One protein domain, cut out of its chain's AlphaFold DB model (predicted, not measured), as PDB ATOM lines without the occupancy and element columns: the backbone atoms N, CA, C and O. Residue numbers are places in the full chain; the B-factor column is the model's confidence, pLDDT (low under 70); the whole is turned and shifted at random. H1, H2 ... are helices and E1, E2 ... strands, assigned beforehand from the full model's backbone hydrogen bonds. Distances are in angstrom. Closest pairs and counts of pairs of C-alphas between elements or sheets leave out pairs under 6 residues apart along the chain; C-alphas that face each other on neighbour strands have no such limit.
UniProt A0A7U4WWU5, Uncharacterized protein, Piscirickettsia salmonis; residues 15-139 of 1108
ATOM      1  N   SER A  15     -43.862 -28.735  64.931       79.19
ATOM      2  CA  SER A  15     -43.485 -28.704  63.511       79.19
ATOM      3  C   SER A  15     -44.494 -29.478  62.647       79.19
ATOM      4  O   SER A  15     -44.956 -28.955  61.628       79.19
ATOM      5  N   VAL A  16     -44.952 -30.654  63.103       81.81
ATOM      6  CA  VAL A  16     -46.057 -31.408  62.477       81.81
ATOM      7  C   VAL A  16     -47.348 -30.580  62.458       81.81
ATOM      8  O   VAL A  16     -48.034 -30.534  61.432       81.81
ATOM      9  N   TYR A  17     -47.661 -29.868  63.546       80.62
ATOM     10  CA  TYR A  17     -48.829 -28.985  63.621       80.62
ATOM     11  C   TYR A  17     -48.761 -27.810  62.623       80.62
ATOM     12  O   TYR A  17     -49.741 -27.539  61.923       80.62
ATOM     13  N   ILE A  18     -47.604 -27.150  62.483       82.38
ATOM     14  CA  ILE A  18     -47.382 -26.074  61.496       82.38
ATOM     15  C   ILE A  18     -47.511 -26.611  60.061       82.38
ATOM     16  O   ILE A  18     -48.182 -25.998  59.226       82.38
ATOM     17  N   LEU A  19     -46.941 -27.786  59.767       84.50
ATOM     18  CA  LEU A  19     -47.100 -28.437  58.463       84.50
ATOM     19  C   LEU A  19     -48.574 -28.757  58.167       84.50
ATOM     20  O   LEU A  19     -49.029 -28.550  57.038       84.50
ATOM     21  N   TRP A  20     -49.343 -29.211  59.162       82.62
ATOM     22  CA  TRP A  20     -50.783 -29.437  59.019       82.62
ATOM     23  C   TRP A  20     -51.558 -28.141  58.732       82.62
ATOM     24  O   TRP A  20     -52.435 -28.158  57.869       82.62
ATOM     25  N   GLN A  21     -51.219 -27.006  59.355       81.31
ATOM     26  CA  GLN A  21     -51.871 -25.723  59.041       81.31
ATOM     27  C   GLN A  21     -51.692 -25.306  57.566       81.31
ATOM     28  O   GLN A  21     -52.597 -24.712  56.980       81.31
ATOM     29  N   ILE A  22     -50.551 -25.638  56.950       83.75
ATOM     30  CA  ILE A  22     -50.236 -25.295  55.553       83.75
ATOM     31  C   ILE A  22     -50.868 -26.305  54.577       83.75
ATOM     32  O   ILE A  22     -51.644 -25.940  53.686       83.75
ATOM     33  N   PHE A  23     -50.547 -27.591  54.733       84.06
ATOM     34  CA  PHE A  23     -50.892 -28.641  53.766       84.06
ATOM     35  C   PHE A  23     -52.227 -29.345  54.063       84.06
ATOM     36  O   PHE A  23     -52.757 -30.056  53.206       84.06
ATOM     37  N   GLY A  24     -52.799 -29.130  55.247       80.38
ATOM     38  CA  GLY A  24     -54.063 -29.710  55.686       80.38
ATOM     39  C   GLY A  24     -53.967 -31.183  56.079       80.38
ATOM     40  O   GLY A  24     -52.899 -31.736  56.355       80.38
ATOM     41  N   ASN A  25     -55.121 -31.854  56.068       79.75
ATOM     42  CA  ASN A  25     -55.307 -33.217  56.584       79.75
ATOM     43  C   ASN A  25     -54.495 -34.319  55.870       79.75
ATOM     44  O   ASN A  25     -54.519 -35.464  56.322       79.75
ATOM     45  N   ILE A  26     -53.748 -34.004  54.803       79.56
ATOM     46  CA  ILE A  26     -52.737 -34.922  54.265       79.56
ATOM     47  C   ILE A  26     -51.658 -35.237  55.313       79.56
ATOM     48  O   ILE A  26     -51.233 -36.384  55.399       79.56
ATOM     49  N   ILE A  27     -51.277 -34.262  56.149       81.81
ATOM     50  CA  ILE A  27     -50.239 -34.439  57.172       81.81
ATOM     51  C   ILE A  27     -50.701 -35.433  58.236       81.81
ATOM     52  O   ILE A  27     -50.017 -36.427  58.438       81.81
ATOM     53  N   TYR A  28     -51.893 -35.266  58.825       77.19
ATOM     54  CA  TYR A  28     -52.424 -36.244  59.789       77.19
ATOM     55  C   TYR A  28     -52.739 -37.613  59.167       77.19
ATOM     56  O   TYR A  28     -52.525 -38.639  59.809       77.19
ATOM     57  N   PHE A  29     -53.165 -37.666  57.896       76.25
ATOM     58  CA  PHE A  29     -53.318 -38.940  57.185       76.25
ATOM     59  C   PHE A  29     -51.987 -39.702  57.064       76.25
ATOM     60  O   PHE A  29     -51.971 -40.921  57.224       76.25
ATOM     61  N   ILE A  30     -50.879 -38.999  56.805       77.25
ATOM     62  CA  ILE A  30     -49.534 -39.590  56.788       77.25
ATOM     63  C   ILE A  30     -49.038 -39.856  58.222       77.25
ATOM     64  O   ILE A  30     -48.392 -40.873  58.460       77.25
ATOM     65  N   SER A  31     -49.394 -39.007  59.196       70.00
ATOM     66  CA  SER A  31     -49.005 -39.152  60.605       70.00
ATOM     67  C   SER A  31     -49.780 -40.242  61.366       70.00
ATOM     68  O   SER A  31     -49.543 -40.458  62.552       70.00
ATOM     69  N   GLY A  32     -50.734 -40.916  60.714       66.31
ATOM     70  CA  GLY A  32     -51.578 -41.950  61.318       66.31
ATOM     71  C   GLY A  32     -52.666 -41.436  62.270       66.31
ATOM     72  O   GLY A  32     -53.387 -42.252  62.844       66.31
ATOM     73  N   ASN A  33     -52.822 -40.118  62.433       65.81
ATOM     74  CA  ASN A  33     -53.824 -39.530  63.319       65.81
ATOM     75  C   ASN A  33     -55.178 -39.380  62.597       65.81
ATOM     76  O   ASN A  33     -55.267 -38.818  61.505       65.81
ATOM     77  N   THR A  34     -56.256 -39.871  63.212       57.59
ATOM     78  CA  THR A  34     -57.628 -39.796  62.676       57.59
ATOM     79  C   THR A  34     -58.467 -38.657  63.269       57.59
ATOM     80  O   THR A  34     -59.664 -38.578  62.994       57.59
ATOM     81  N   GLY A  35     -57.873 -37.775  64.080       56.97
ATOM     82  CA  GLY A  35     -58.512 -36.573  64.619       56.97
ATOM     83  C   GLY A  35     -58.776 -35.517  63.541       56.97
ATOM     84  O   GLY A  35     -57.952 -34.638  63.307       56.97
ATOM     85  N   ILE A  36     -59.928 -35.599  62.872       54.84
ATOM     86  CA  ILE A  36     -60.314 -34.654  61.815       54.84
ATOM     87  C   ILE A  36     -60.848 -33.354  62.427       54.84
ATOM     88  O   ILE A  36     -61.890 -33.355  63.083       54.84
ATOM     89  N   ALA A  37     -60.207 -32.233  62.098       54.38
ATOM     90  CA  ALA A  37     -60.774 -30.897  62.242       54.38
ATOM     91  C   ALA A  37     -60.560 -30.099  60.946       54.38
ATOM     92  O   ALA A  37     -59.439 -29.990  60.460       54.38
ATOM     93  N   ASN A  38     -61.636 -29.506  60.423       53.81
ATOM     94  CA  ASN A  38     -61.658 -28.629  59.243       53.81
ATOM     95  C   ASN A  38     -61.217 -29.272  57.903       53.81
ATOM     96  O   ASN A  38     -60.818 -30.434  57.830       53.81
ATOM     97  N   GLY A  39     -61.463 -28.546  56.806       59.12
ATOM     98  CA  GLY A  39     -61.461 -29.064  55.430       59.12
ATOM     99  C   GLY A  39     -60.102 -29.048  54.707       59.12
ATOM    100  O   GLY A  39     -59.061 -28.888  55.342       59.12
ATOM    101  N   PRO A  40     -60.089 -29.223  53.368       60.91
ATOM    102  CA  PRO A  40     -58.885 -29.006  52.562       60.91
ATOM    103  C   PRO A  40     -58.405 -27.551  52.675       60.91
ATOM    104  O   PRO A  40     -59.217 -26.627  52.716       60.91
ATOM    105  N   THR A  41     -57.087 -27.335  52.703       75.19
ATOM    106  CA  THR A  41     -56.509 -25.984  52.635       75.19
ATOM    107  C   THR A  41     -56.485 -25.490  51.189       75.19
ATOM    108  O   THR A  41     -56.384 -26.290  50.255       75.19
ATOM    109  N   MET A  42     -56.495 -24.167  50.994       76.75
ATOM    110  CA  MET A  42     -56.373 -23.534  49.670       76.75
ATOM    111  C   MET A  42     -55.140 -24.037  48.891       76.75
ATOM    112  O   MET A  42     -55.188 -24.199  47.675       76.75
ATOM    113  N   VAL A  43     -54.052 -24.356  49.604       80.62
ATOM    114  CA  VAL A  43     -52.839 -24.973  49.048       80.62
ATOM    115  C   VAL A  43     -53.148 -26.352  48.447       80.62
ATOM    116  O   VAL A  43     -52.843 -26.585  47.279       80.62
ATOM    117  N   SER A  44     -53.814 -27.243  49.194       76.38
ATOM    118  CA  SER A  44     -54.190 -28.583  48.706       76.38
ATOM    119  C   SER A  44     -55.128 -28.555  47.487       76.38
ATOM    120  O   SER A  44     -55.004 -29.388  46.588       76.38
ATOM    121  N   GLU A  45     -56.016 -27.561  47.404       81.50
ATOM    122  CA  GLU A  45     -56.920 -27.373  46.264       81.50
ATOM    123  C   GLU A  45     -56.164 -26.944  44.994       81.50
ATOM    124  O   GLU A  45     -56.316 -27.572  43.943       81.50
ATOM    125  N   VAL A  46     -55.269 -25.953  45.094       85.50
ATOM    126  CA  VAL A  46     -54.405 -25.518  43.978       85.50
ATOM    127  C   VAL A  46     -53.521 -26.666  43.472       85.50
ATOM    128  O   VAL A  46     -53.405 -26.874  42.262       85.50
ATOM    129  N   ILE A  47     -52.952 -27.462  44.384       85.31
ATOM    130  CA  ILE A  47     -52.138 -28.643  44.053       85.31
ATOM    131  C   ILE A  47     -52.959 -29.698  43.297       85.31
ATOM    132  O   ILE A  47     -52.468 -30.271  42.325       85.31
ATOM    133  N   SER A  48     -54.220 -29.917  43.686       82.62
ATOM    134  CA  SER A  48     -55.136 -30.841  43.002       82.62
ATOM    135  C   SER A  48     -55.327 -30.474  41.524       82.62
ATOM    136  O   SER A  48     -55.170 -31.321  40.639       82.62
ATOM    137  N   TYR A  49     -55.592 -29.194  41.235       87.69
ATOM    138  CA  TYR A  49     -55.746 -28.704  39.861       87.69
ATOM    139  C   TYR A  49     -54.439 -28.773  39.056       87.69
ATOM    140  O   TYR A  49     -54.455 -29.179  37.891       87.69
ATOM    141  N   PHE A  50     -53.301 -28.443  39.675       88.12
ATOM    142  CA  PHE A  50     -51.976 -28.542  39.052       88.12
ATOM    143  C   PHE A  50     -51.626 -29.987  38.659       88.12
ATOM    144  O   PHE A  50     -51.252 -30.252  37.513       88.12
ATOM    145  N   ASN A  51     -51.837 -30.941  39.572       88.12
ATOM    146  CA  ASN A  51     -51.616 -32.366  39.329       88.12
ATOM    147  C   ASN A  51     -52.512 -32.905  38.202       88.12
ATOM    148  O   ASN A  51     -52.029 -33.631  37.333       88.12
ATOM    149  N   ALA A  52     -53.793 -32.522  38.171       85.44
ATOM    150  CA  ALA A  52     -54.714 -32.919  37.106       85.44
ATOM    151  C   ALA A  52     -54.280 -32.390  35.724       85.44
ATOM    152  O   ALA A  52     -54.316 -33.130  34.736       85.44
ATOM    153  N   GLY A  53     -53.815 -31.137  35.652       87.62
ATOM    154  CA  GLY A  53     -53.283 -30.543  34.423       87.62
ATOM    155  C   GLY A  53     -52.028 -31.259  33.914       87.62
ATOM    156  O   GLY A  53     -51.950 -31.625  32.739       87.62
ATOM    157  N   LEU A  54     -51.064 -31.528  34.801       87.81
ATOM    158  CA  LEU A  54     -49.837 -32.233  34.429       87.81
ATOM    159  C   LEU A  54     -50.076 -33.710  34.072       87.81
ATOM    160  O   LEU A  54     -49.400 -34.220  33.179       87.81
ATOM    161  N   LEU A  55     -51.044 -34.395  34.694       86.69
ATOM    162  CA  LEU A  55     -51.399 -35.780  34.351       86.69
ATOM    163  C   LEU A  55     -51.885 -35.904  32.895       86.69
ATOM    164  O   LEU A  55     -51.512 -36.845  32.196       86.69
ATOM    165  N   SER A  56     -52.654 -34.923  32.411       87.19
ATOM    166  CA  SER A  56     -53.063 -34.837  31.000       87.19
ATOM    167  C   SER A  56     -51.851 -34.719  30.058       87.19
ATOM    168  O   SER A  56     -51.764 -35.414  29.043       87.19
ATOM    169  N   CYS A  57     -50.859 -33.906  30.439       87.06
ATOM    170  CA  CYS A  57     -49.606 -33.756  29.695       87.06
ATOM    171  C   CYS A  57     -48.771 -35.054  29.688       87.06
ATOM    172  O   CYS A  57     -48.275 -35.465  28.636       87.06
ATOM    173  N   LEU A  58     -48.683 -35.752  30.828       85.75
ATOM    174  CA  LEU A  58     -48.014 -37.054  30.936       85.75
ATOM    175  C   LEU A  58     -48.624 -38.086  29.982       85.75
ATOM    176  O   LEU A  58     -47.880 -38.791  29.305       85.75
ATOM    177  N   LEU A  59     -49.955 -38.170  29.897       85.25
ATOM    178  CA  LEU A  59     -50.632 -39.142  29.030       85.25
ATOM    179  C   LEU A  59     -50.341 -38.889  27.539       85.25
ATOM    180  O   LEU A  59     -50.132 -39.845  26.790       85.25
ATOM    181  N   LEU A  60     -50.249 -37.622  27.119       87.88
ATOM    182  CA  LEU A  60     -49.827 -37.251  25.762       87.88
ATOM    183  C   LEU A  60     -48.366 -37.629  25.477       87.88
ATOM    184  O   LEU A  60     -48.081 -38.241  24.446       87.88
ATOM    185  N   ILE A  61     -47.442 -37.308  26.388       84.69
ATOM    186  CA  ILE A  61     -46.014 -37.633  26.225       84.69
ATOM    187  C   ILE A  61     -45.798 -39.154  26.224       84.69
ATOM    188  O   ILE A  61     -45.061 -39.668  25.384       84.69
ATOM    189  N   TYR A  62     -46.494 -39.890  27.092       84.50
ATOM    190  CA  TYR A  62     -46.460 -41.352  27.131       84.50
ATOM    191  C   TYR A  62     -46.937 -41.975  25.809       84.50
ATOM    192  O   TYR A  62     -46.268 -42.856  25.265       84.50
ATOM    193  N   ALA A  63     -48.043 -41.482  25.238       86.44
ATOM    194  CA  ALA A  63     -48.532 -41.942  23.938       86.44
ATOM    195  C   ALA A  63     -47.510 -41.698  22.808       86.44
ATOM    196  O   ALA A  63     -47.283 -42.586  21.984       86.44
ATOM    197  N   LEU A  64     -46.843 -40.538  22.800       85.25
ATOM    198  CA  LEU A  64     -45.769 -40.236  21.845       85.25
ATOM    199  C   LEU A  64     -44.558 -41.167  22.016       85.25
ATOM    200  O   LEU A  64     -44.030 -41.655  21.018       85.25
ATOM    201  N   ILE A  65     -44.145 -41.463  23.252       81.94
ATOM    202  CA  ILE A  65     -43.040 -42.395  23.541       81.94
ATOM    203  C   ILE A  65     -43.366 -43.809  23.045       81.94
ATOM    204  O   ILE A  65     -42.511 -44.441  22.426       81.94
ATOM    205  N   VAL A  66     -44.597 -44.297  23.241       83.62
ATOM    206  CA  VAL A  66     -45.029 -45.611  22.726       83.62
ATOM    207  C   VAL A  66     -44.984 -45.644  21.193       83.62
ATOM    208  O   VAL A  66     -44.431 -46.584  20.624       83.62
ATOM    209  N   VAL A  67     -45.495 -44.611  20.513       87.19
ATOM    210  CA  VAL A  67     -45.455 -44.524  19.039       87.19
ATOM    211  C   VAL A  67     -44.014 -44.480  18.518       87.19
ATOM    212  O   VAL A  67     -43.671 -45.232  17.605       87.19
ATOM    213  N   LEU A  68     -43.144 -43.664  19.120       82.50
ATOM    214  CA  LEU A  68     -41.723 -43.594  18.759       82.50
ATOM    215  C   LEU A  68     -40.997 -44.922  19.017       82.50
ATOM    216  O   LEU A  68     -40.221 -45.363  18.173       82.50
ATOM    217  N   GLY A  69     -41.280 -45.594  20.137       79.19
ATOM    218  CA  GLY A  69     -40.725 -46.909  20.462       79.19
ATOM    219  C   GLY A  69     -41.096 -47.980  19.434       79.19
ATOM    220  O   GLY A  69     -40.234 -48.763  19.030       79.19
ATOM    221  N   VAL A  70     -42.341 -47.983  18.944       85.62
ATOM    222  CA  VAL A  70     -42.779 -48.869  17.851       85.62
ATOM    223  C   VAL A  70     -42.059 -48.531  16.539       85.62
ATOM    224  O   VAL A  70     -41.582 -49.444  15.868       85.62
ATOM    225  N   ILE A  71     -41.912 -47.247  16.196       85.38
ATOM    226  CA  ILE A  71     -41.203 -46.809  14.979       85.38
ATOM    227  C   ILE A  71     -39.724 -47.227  15.013       85.38
ATOM    228  O   ILE A  71     -39.233 -47.791  14.036       85.38
ATOM    229  N   TYR A  72     -39.016 -47.016  16.128       81.25
ATOM    230  CA  TYR A  72     -37.617 -47.439  16.254       81.25
ATOM    231  C   TYR A  72     -37.467 -48.966  16.274       81.25
ATOM    232  O   TYR A  72     -36.546 -49.482  15.646       81.25
ATOM    233  N   THR A  73     -38.405 -49.699  16.886       85.50
ATOM    234  CA  THR A  73     -38.433 -51.174  16.819       85.50
ATOM    235  C   THR A  73     -38.590 -51.670  15.377       85.50
ATOM    236  O   THR A  73     -37.889 -52.587  14.956       85.50
ATOM    237  N   ALA A  74     -39.481 -51.047  14.599       85.06
ATOM    238  CA  ALA A  74     -39.729 -51.411  13.204       85.06
ATOM    239  C   ALA A  74     -38.569 -51.053  12.255       85.06
ATOM    240  O   ALA A  74     -38.442 -51.670  11.200       85.06
ATOM    241  N   HIS A  75     -37.736 -50.071  12.616       82.88
ATOM    242  CA  HIS A  75     -36.575 -49.650  11.829       82.88
ATOM    243  C   HIS A  75     -35.301 -50.443  12.169       82.88
ATOM    244  O   HIS A  75     -34.601 -50.896  11.267       82.88
ATOM    245  N   ASP A  76     -35.002 -50.622  13.459       82.00
ATOM    246  CA  ASP A  76     -33.738 -51.215  13.922       82.00
ATOM    247  C   ASP A  76     -33.819 -52.744  14.120       82.00
ATOM    248  O   ASP A  76     -32.788 -53.394  14.284       82.00
ATOM    249  N   GLY A  77     -35.024 -53.329  14.133       79.19
ATOM    250  CA  GLY A  77     -35.256 -54.771  14.313       79.19
ATOM    251  C   GLY A  77     -35.127 -55.285  15.756       79.19
ATOM    252  O   GLY A  77     -35.422 -56.449  16.022       79.19
ATOM    253  N   GLU A  78     -34.727 -54.427  16.694       76.94
ATOM    254  CA  GLU A  78     -34.576 -54.723  18.122       76.94
ATOM    255  C   GLU A  78     -35.641 -53.987  18.948       76.94
ATOM    256  O   GLU A  78     -36.043 -52.874  18.614       76.94
ATOM    257  N   ILE A  79     -36.113 -54.595  20.042       71.88
ATOM    258  CA  ILE A  79     -37.206 -54.041  20.861       71.88
ATOM    259  C   ILE A  79     -36.788 -52.696  21.482       71.88
ATOM    260  O   ILE A  79     -35.826 -52.627  22.246       71.88
ATOM    261  N   LEU A  80     -37.564 -51.651  21.166       72.31
ATOM    262  CA  LEU A  80     -37.332 -50.220  21.435       72.31
ATOM    263  C   LEU A  80     -36.187 -49.559  20.635       72.31
ATOM    264  O   LEU A  80     -36.018 -48.344  20.730       72.31
ATOM    265  N   GLY A  81     -35.486 -50.301  19.775       68.00
ATOM    266  CA  GLY A  81     -34.410 -49.809  18.907       68.00
ATOM    267  C   GLY A  81     -33.087 -49.516  19.627       68.00
ATOM    268  O   GLY A  81     -33.024 -49.369  20.848       68.00
ATOM    269  N   ARG A  82     -31.997 -49.389  18.861       65.56
ATOM    270  CA  ARG A  82     -30.613 -49.378  19.388       65.56
ATOM    271  C   ARG A  82     -30.201 -48.106  20.131       65.56
ATOM    272  O   ARG A  82     -29.091 -48.027  20.649       65.56
ATOM    273  N   LYS A  83     -31.067 -47.092  20.165       65.50
ATOM    274  CA  LYS A  83     -30.772 -45.768  20.742       65.50
ATOM    275  C   LYS A  83     -31.111 -45.642  22.227       65.50
ATOM    276  O   LYS A  83     -30.766 -44.628  22.826       65.50
ATOM    277  N   TRP A  84     -31.767 -46.641  22.819       67.00
ATOM    278  CA  TRP A  84     -32.221 -46.593  24.207       67.00
ATOM    279  C   TRP A  84     -31.886 -47.890  24.948       67.00
ATOM    280  O   TRP A  84     -31.987 -48.977  24.386       67.00
ATOM    281  N   HIS A  85     -31.547 -47.803  26.237       69.38
ATOM    282  CA  HIS A  85     -31.334 -49.000  27.055       69.38
ATOM    283  C   HIS A  85     -32.684 -49.624  27.444       69.38
ATOM    284  O   HIS A  85     -33.362 -49.134  28.354       69.38
ATOM    285  N   THR A  86     -33.072 -50.702  26.752       69.31
ATOM    286  CA  THR A  86     -34.404 -51.338  26.796       69.31
ATOM    287  C   THR A  86     -34.940 -51.539  28.219       69.31
ATOM    288  O   THR A  86     -36.102 -51.239  28.488       69.31
ATOM    289  N   LEU A  87     -34.090 -51.983  29.153       76.88
ATOM    290  CA  LEU A  87     -34.473 -52.256  30.544       76.88
ATOM    291  C   LEU A  87     -34.849 -50.981  31.321       76.88
ATOM    292  O   LEU A  87     -35.841 -50.976  32.050       76.88
ATOM    293  N   TRP A  88     -34.099 -49.885  31.153       75.25
ATOM    294  CA  TRP A  88     -34.351 -48.649  31.908       75.25
ATOM    295  C   TRP A  88     -35.575 -47.895  31.393       75.25
ATOM    296  O   TRP A  88     -36.344 -47.373  32.199       75.25
ATOM    297  N   VAL A  89     -35.808 -47.877  30.076       77.00
ATOM    298  CA  VAL A  89     -36.985 -47.199  29.506       77.00
ATOM    299  C   VAL A  89     -38.282 -47.849  29.984       77.00
ATOM    300  O   VAL A  89     -39.186 -47.133  30.403       77.00
ATOM    301  N   VAL A  90     -38.363 -49.184  30.013       78.31
ATOM    302  CA  VAL A  90     -39.552 -49.904  30.511       78.31
ATOM    303  C   VAL A  90     -39.794 -49.639  32.006       78.31
ATOM    304  O   VAL A  90     -40.942 -49.459  32.421       78.31
ATOM    305  N   LEU A  91     -38.730 -49.541  32.812       79.44
ATOM    306  CA  LEU A  91     -38.840 -49.204  34.235       79.44
ATOM    307  C   LEU A  91     -39.363 -47.770  34.445       79.44
ATOM    308  O   LEU A  91     -40.310 -47.568  35.204       79.44
ATOM    309  N   ARG A  92     -38.803 -46.771  33.748       78.56
ATOM    310  CA  ARG A  92     -39.258 -45.371  33.874       78.56
ATOM    311  C   ARG A  92     -40.681 -45.187  33.339       78.56
ATOM    312  O   ARG A  92     -41.493 -44.530  33.989       78.56
ATOM    313  N   ALA A  93     -41.001 -45.817  32.207       77.56
ATOM    314  CA  ALA A  93     -42.322 -45.776  31.579       77.56
ATOM    315  C   ALA A  93     -43.433 -46.387  32.452       77.56
ATOM    316  O   ALA A  93     -44.587 -45.992  32.316       77.56
ATOM    317  N   THR A  94     -43.109 -47.311  33.362       82.12
ATOM    318  CA  THR A  94     -44.076 -47.869  34.323       82.12
ATOM    319  C   THR A  94     -44.097 -47.109  35.651       82.12
ATOM    320  O   THR A  94     -45.177 -46.834  36.170       82.12
ATOM    321  N   PHE A  95     -42.941 -46.709  36.188       82.25
ATOM    322  CA  PHE A  95     -42.857 -46.042  37.492       82.25
ATOM    323  C   PHE A  95     -43.406 -44.606  37.488       82.25
ATOM    324  O   PHE A  95     -44.177 -44.239  38.375       82.25
ATOM    325  N   ALA A  96     -43.045 -43.786  36.496       81.12
ATOM    326  CA  ALA A  96     -43.387 -42.361  36.493       81.12
ATOM    327  C   ALA A  96     -44.901 -42.065  36.390       81.12
ATOM    328  O   ALA A  96     -45.366 -41.204  37.138       81.12
ATOM    329  N   PRO A  97     -45.712 -42.777  35.574       82.19
ATOM    330  CA  PRO A  97     -47.169 -42.627  35.617       82.19
ATOM    331  C   PRO A  97     -47.761 -42.995  36.984       82.19
ATOM    332  O   PRO A  97     -48.601 -42.263  37.500       82.19
ATOM    333  N   ILE A  98     -47.292 -44.085  37.609       85.00
ATOM    334  CA  ILE A  98     -47.773 -44.537  38.928       85.00
ATOM    335  C   ILE A  98     -47.452 -43.499  40.013       85.00
ATOM    336  O   ILE A  98     -48.312 -43.182  40.834       85.00
ATOM    337  N   ALA A  99     -46.249 -42.921  39.983       84.62
ATOM    338  CA  ALA A  99     -45.823 -41.862  40.897       84.62
ATOM    339  C   ALA A  99     -46.653 -40.564  40.766       84.62
ATOM    340  O   ALA A  99     -46.705 -39.764  41.700       84.62
ATOM    341  N   MET A 100     -47.321 -40.359  39.629       85.00
ATOM    342  CA  MET A 100     -47.972 -39.097  39.270       85.00
ATOM    343  C   MET A 100     -49.509 -39.126  39.339       85.00
ATOM    344  O   MET A 100     -50.144 -38.074  39.271       85.00
ATOM    345  N   ILE A 101     -50.124 -40.297  39.537       83.06
ATOM    346  CA  ILE A 101     -51.571 -40.412  39.773       83.06
ATOM    347  C   ILE A 101     -51.949 -39.693  41.092       83.06
ATOM    348  O   ILE A 101     -51.304 -39.937  42.118       83.06
ATOM    349  N   PRO A 102     -52.990 -38.831  41.108       78.44
ATOM    350  CA  PRO A 102     -53.532 -38.253  42.337       78.44
ATOM    351  C   PRO A 102     -54.240 -39.334  43.165       78.44
ATOM    352  O   PRO A 102     -55.122 -40.028  42.661       78.44
ATOM    353  N   VAL A 103     -53.852 -39.491  44.436       76.38
ATOM    354  CA  VAL A 103     -54.295 -40.627  45.274       76.38
ATOM    355  C   VAL A 103     -55.294 -40.199  46.348       76.38
ATOM    356  O   VAL A 103     -56.337 -40.829  46.518       76.38
ATOM    357  N   LYS A 104     -54.974 -39.140  47.103       72.44
ATOM    358  CA  LYS A 104     -55.771 -38.619  48.226       72.44
ATOM    359  C   LYS A 104     -55.565 -37.112  48.366       72.44
ATOM    360  O   LYS A 104     -54.463 -36.622  48.149       72.44
ATOM    361  N   PHE A 105     -56.623 -36.395  48.751       72.00
ATOM    362  CA  PHE A 105     -56.605 -34.950  49.041       72.00
ATOM    363  C   PHE A 105     -55.986 -34.062  47.934       72.00
ATOM    364  O   PHE A 105     -55.460 -32.998  48.224       72.00
ATOM    365  N   GLY A 106     -56.026 -34.504  46.669       75.75
ATOM    366  CA  GLY A 106     -55.436 -33.799  45.520       75.75
ATOM    367  C   GLY A 106     -53.952 -34.087  45.253       75.75
ATOM    368  O   GLY A 106     -53.485 -33.852  44.140       75.75
ATOM    369  N   PHE A 107     -53.216 -34.649  46.215       84.81
ATOM    370  CA  PHE A 107     -51.780 -34.921  46.092       84.81
ATOM    371  C   PHE A 107     -51.496 -36.184  45.260       84.81
ATOM    372  O   PHE A 107     -52.204 -37.197  45.367       84.81
ATOM    373  N   CYS A 108     -50.435 -36.141  44.450       87.56
ATOM    374  CA  CYS A 108     -49.929 -37.307  43.723       87.56
ATOM    375  C   CYS A 108     -49.006 -38.168  44.596       87.56
ATOM    376  O   CYS A 108     -48.479 -37.709  45.612       87.56
ATOM    377  N   LEU A 109     -48.799 -39.429  44.208       86.06
ATOM    378  CA  LEU A 109     -48.017 -40.381  45.004       86.06
ATOM    379  C   LEU A 109     -46.591 -39.874  45.313       86.06
ATOM    380  O   LEU A 109     -46.129 -40.033  46.438       86.06
ATOM    381  N   ALA A 110     -45.926 -39.195  44.373       84.50
ATOM    382  CA  ALA A 110     -44.603 -38.600  44.579       84.50
ATOM    383  C   ALA A 110     -44.591 -37.485  45.642       84.50
ATOM    384  O   ALA A 110     -43.666 -37.417  46.449       84.50
ATOM    385  N   GLN A 111     -45.628 -36.640  45.692       88.88
ATOM    386  CA  GLN A 111     -45.767 -35.605  46.725       88.88
ATOM    387  C   GLN A 111     -46.056 -36.220  48.100       88.88
ATOM    388  O   GLN A 111     -45.527 -35.753  49.104       88.88
ATOM    389  N   ILE A 112     -46.852 -37.294  48.150       87.00
ATOM    390  CA  ILE A 112     -47.132 -38.035  49.390       87.00
ATOM    391  C   ILE A 112     -45.851 -38.700  49.921       87.00
ATOM    392  O   ILE A 112     -45.602 -38.657  51.122       87.00
ATOM    393  N   ILE A 113     -45.010 -39.254  49.040       85.94
ATOM    394  CA  ILE A 113     -43.689 -39.790  49.407       85.94
ATOM    395  C   ILE A 113     -42.770 -38.676  49.931       85.94
ATOM    396  O   ILE A 113     -42.130 -38.865  50.960       85.94
ATOM    397  N   LEU A 114     -42.739 -37.503  49.284       87.69
ATOM    398  CA  LEU A 114     -41.954 -36.355  49.754       87.69
ATOM    399  C   LEU A 114     -42.393 -35.910  51.159       87.69
ATOM    400  O   LEU A 114     -41.548 -35.790  52.043       87.69
ATOM    401  N   LEU A 115     -43.698 -35.736  51.391       87.38
ATOM    402  CA  LEU A 115     -44.243 -35.363  52.703       87.38
ATOM    403  C   LEU A 115     -44.012 -36.441  53.777       87.38
ATOM    404  O   LEU A 115     -43.757 -36.104  54.930       87.38
ATOM    405  N   TYR A 116     -44.044 -37.728  53.418       85.88
ATOM    406  CA  TYR A 116     -43.663 -38.804  54.337       85.88
ATOM    407  C   TYR A 116     -42.187 -38.698  54.744       85.88
ATOM    408  O   TYR A 116     -41.872 -38.723  55.931       85.88
ATOM    409  N   CYS A 117     -41.279 -38.499  53.786       85.62
ATOM    410  CA  CYS A 117     -39.857 -38.349  54.087       85.62
ATOM    411  C   CYS A 117     -39.541 -37.060  54.874       85.62
ATOM    412  O   CYS A 117     -38.630 -37.075  55.698       85.62
ATOM    413  N   VAL A 118     -40.308 -35.977  54.687       88.56
ATOM    414  CA  VAL A 118     -40.256 -34.768  55.536       88.56
ATOM    415  C   VAL A 118     -40.552 -35.110  56.999       88.56
ATOM    416  O   VAL A 118     -39.777 -34.737  57.875       88.56
ATOM    417  N   LEU A 119     -41.621 -35.867  57.272       86.56
ATOM    418  CA  LEU A 119     -41.991 -36.265  58.637       86.56
ATOM    419  C   LEU A 119     -40.980 -37.239  59.271       86.56
ATOM    420  O   LEU A 119     -40.776 -37.202  60.482       86.56
ATOM    421  N   VAL A 120     -40.298 -38.063  58.469       85.88
ATOM    422  CA  VAL A 120     -39.156 -38.877  58.930       85.88
ATOM    423  C   VAL A 120     -37.941 -37.998  59.268       85.88
ATOM    424  O   VAL A 120     -37.252 -38.268  60.250       85.88
ATOM    425  N   GLY A 121     -37.694 -36.929  58.502       86.31
ATOM    426  CA  GLY A 121     -36.651 -35.936  58.792       86.31
ATOM    427  C   GLY A 121     -36.898 -35.160  60.091       86.31
ATOM    428  O   GLY A 121     -35.967 -34.975  60.871       86.31
ATOM    429  N   VAL A 122     -38.156 -34.781  60.355       87.19
ATOM    430  CA  VAL A 122     -38.604 -34.203  61.638       87.19
ATOM    431  C   VAL A 122     -38.348 -35.176  62.789       87.19
ATOM    432  O   VAL A 122     -37.611 -34.844  63.710       87.19
ATOM    433  N   TYR A 123     -38.860 -36.407  62.697       85.38
ATOM    434  CA  TYR A 123     -38.686 -37.418  63.746       85.38
ATOM    435  C   TYR A 123     -37.204 -37.701  64.063       85.38
ATOM    436  O   TYR A 123     -36.827 -37.860  65.223       85.38
ATOM    437  N   LEU A 124     -36.338 -37.729  63.044       86.50
ATOM    438  CA  LEU A 124     -34.898 -37.895  63.246       86.50
ATOM    439  C   LEU A 124     -34.261 -36.676  63.942       86.50
ATOM    440  O   LEU A 124     -33.343 -36.852  64.743       86.50
ATOM    441  N   ALA A 125     -34.747 -35.461  63.678       87.19
ATOM    442  CA  ALA A 125     -34.294 -34.250  64.359       87.19
ATOM    443  C   ALA A 125     -34.716 -34.238  65.842       87.19
ATOM    444  O   ALA A 125     -33.873 -33.963  66.695       87.19
ATOM    445  N   ASP A 126     -35.959 -34.630  66.155       85.94
ATOM    446  CA  ASP A 126     -36.453 -34.794  67.533       85.94
ATOM    447  C   ASP A 126     -35.596 -35.791  68.323       85.94
ATOM    448  O   ASP A 126     -35.154 -35.507  69.437       85.94
ATOM    449  N   VAL A 127     -35.315 -36.960  67.730       84.50
ATOM    450  CA  VAL A 127     -34.490 -38.002  68.355       84.50
ATOM    451  C   VAL A 127     -33.085 -37.481  68.659       84.50
ATOM    452  O   VAL A 127     -32.604 -37.680  69.775       84.50
ATOM    453  N   VAL A 128     -32.437 -36.784  67.718       85.38
ATOM    454  CA  VAL A 128     -31.105 -36.191  67.942       85.38
ATOM    455  C   VAL A 128     -31.157 -35.105  69.021       85.38
ATOM    456  O   VAL A 128     -30.281 -35.079  69.887       85.38
ATOM    457  N   TRP A 129     -32.179 -34.246  69.024       83.50
ATOM    458  CA  TRP A 129     -32.334 -33.189  70.025       83.50
ATOM    459  C   TRP A 129     -32.482 -33.763  71.439       83.50
ATOM    460  O   TRP A 129     -31.670 -33.442  72.304       83.50
ATOM    461  N   VAL A 130     -33.434 -34.679  71.653       80.44
ATOM    462  CA  VAL A 130     -33.723 -35.283  72.969       80.44
ATOM    463  C   VAL A 130     -32.522 -36.043  73.542       80.44
ATOM    464  O   VAL A 130     -32.256 -35.953  74.738       80.44
ATOM    465  N   HIS A 131     -31.763 -36.763  72.710       76.62
ATOM    466  CA  HIS A 131     -30.552 -37.446  73.178       76.62
ATOM    467  C   HIS A 131     -29.393 -36.472  73.428       76.62
ATOM    468  O   HIS A 131     -28.528 -36.759  74.254       76.62
ATOM    469  N   THR A 132     -29.346 -35.319  72.755       70.56
ATOM    470  CA  THR A 132     -28.269 -34.344  72.980       70.56
ATOM    471  C   THR A 132     -28.529 -33.483  74.213       70.56
ATOM    472  O   THR A 132     -27.601 -33.276  74.991       70.56
ATOM    473  N   THR A 133     -29.768 -33.037  74.459       66.88
ATOM    474  CA  THR A 133     -30.101 -32.252  75.663       66.88
ATOM    475  C   THR A 133     -29.786 -33.029  76.939       66.88
ATOM    476  O   THR A 133     -29.067 -32.506  77.780       66.88
ATOM    477  N   GLN A 134     -30.159 -34.311  77.021       56.38
ATOM    478  CA  GLN A 134     -29.834 -35.186  78.160       56.38
ATOM    479  C   GLN A 134     -28.323 -35.278  78.459       56.38
ATOM    480  O   GLN A 134     -27.921 -35.370  79.620       56.38
ATOM    481  N   ASN A 135     -27.468 -35.226  77.432       55.41
ATOM    482  CA  ASN A 135     -26.010 -35.245  77.596       55.41
ATOM    483  C   ASN A 135     -25.426 -33.864  77.955       55.41
ATOM    484  O   ASN A 135     -24.408 -33.796  78.646       55.41
ATOM    485  N   VAL A 136     -26.079 -32.770  77.547       54.16
ATOM    486  CA  VAL A 136     -25.759 -31.405  78.005       54.16
ATOM    487  C   VAL A 136     -26.186 -31.217  79.466       54.16
ATOM    488  O   VAL A 136     -25.406 -30.685  80.251       54.16
ATOM    489  N   ASP A 137     -27.356 -31.731  79.860       46.06
ATOM    490  CA  ASP A 137     -27.821 -31.807  81.256       46.06
ATOM    491  C   ASP A 137     -26.878 -32.626  82.141       46.06
ATOM    492  O   ASP A 137     -26.642 -32.258  83.290       46.06
ATOM    493  N   SER A 138     -26.274 -33.677  81.577       39.44
ATOM    494  CA  SER A 138     -25.256 -34.510  82.234       39.44
ATOM    495  C   SER A 138     -23.829 -33.933  82.161       39.44
ATOM    496  O   SER A 138     -22.912 -34.495  82.757       39.44
ATOM    497  N   GLY A 139     -23.607 -32.811  81.465       43.59
ATOM    498  CA  GLY A 139     -22.334 -32.079  81.477       43.59
ATOM    499  C   GLY A 139     -21.207 -32.626  80.609       43.59
ATOM    500  O   GLY A 139     -20.046 -32.345  80.901       43.59
TER     501      GLY A 139
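Overview. This is residues 15 to 139 of the 1108 residues of an uncharacterized protein of Piscirickettsia salmonis (UniProt A0A7U4WWU5). Two long helical arms make a flat L: one arm is a hairpin in which the long helix H3 is folded back on by the shorter H4, and the other is the single helix H5, which leaves from the end of H4 at a corner. The small helices H1 and H2 sit near that corner, between the first residues of H3 and the first half of H5, and residues 124 to 139, mostly H5, stick out free. The printed part has 125 residues, mostly helix by class, with five named helices and one named strand in the order H1, H2, H3, H4, E1, H5. It is extended, with a radius of gyration of the C-alphas of 21.6 A and spans of 72 by 40 by 19 A.

Arrangement. Begin with H3, residues 42 to 76, the longest helix. H4, residues 86 to 100, forms a helical hairpin with it: they touch, with H3 using residues 51 to 62 alone, and run opposite ways at a shallow tilt of 20 degrees. Their closest C-alphas, of Leu 55 and Met 100, are 6.9 A apart. H5, residues 109 to 137, and H4 touch only at their ends, closest at the C-alphas of Ala 99 and Leu 109, 4.9 A, and are about perpendicular at 79 degrees; H3 and H5 are apart. H1, residues 15 to 23, and H3 only just touch, only at their ends, with 3 pairs of C-alphas within 8 A, the closest being Phe 23 and Ser 44 at 6.0 A. H2, residues 26 to 30, touches H1, with C-alphas 20 and 27 closest at 5.4 A. H2 also touches residues 112 to 116 of H5, closest at the C-alphas of Ile 30 and Tyr 116, 6.4 A. E1, residues 102 to 104, pairs with no named strand, but is antiparallel to the short stretch 107 to 108. Every O i to N i+4 pair is within hydrogen-bond range in H1, H2 and H3, against 9 of 11 in H4 and 23 of 25 in H5.

Along the chain. Find C-alpha 42 at (-56.373, -23.534, 49.670); from there H3 runs 50.6 A to C-alpha 76 at (-33.738, -51.215, 13.922). H4 comes back over 22.1 A, and the 6.3 A of E1 follow. H5 then runs 42.4 A to C-alpha 137 at (-27.821, -31.807, 81.256). Before H3, look for H1, 12.2 A long, and H2, 6.2 A.

Size, cuts and confidence. The C-alphas of His 75 and Gly 139 are the two farthest apart, at 73.2 A. The printed part has no cut. The link from H2 to H3, 11 residues, is long. Look at the B-factor column for pLDDT under 70 in residues 32 to 40, 81 to 86 and 133 to 139; the mean of the printed part is 78.3.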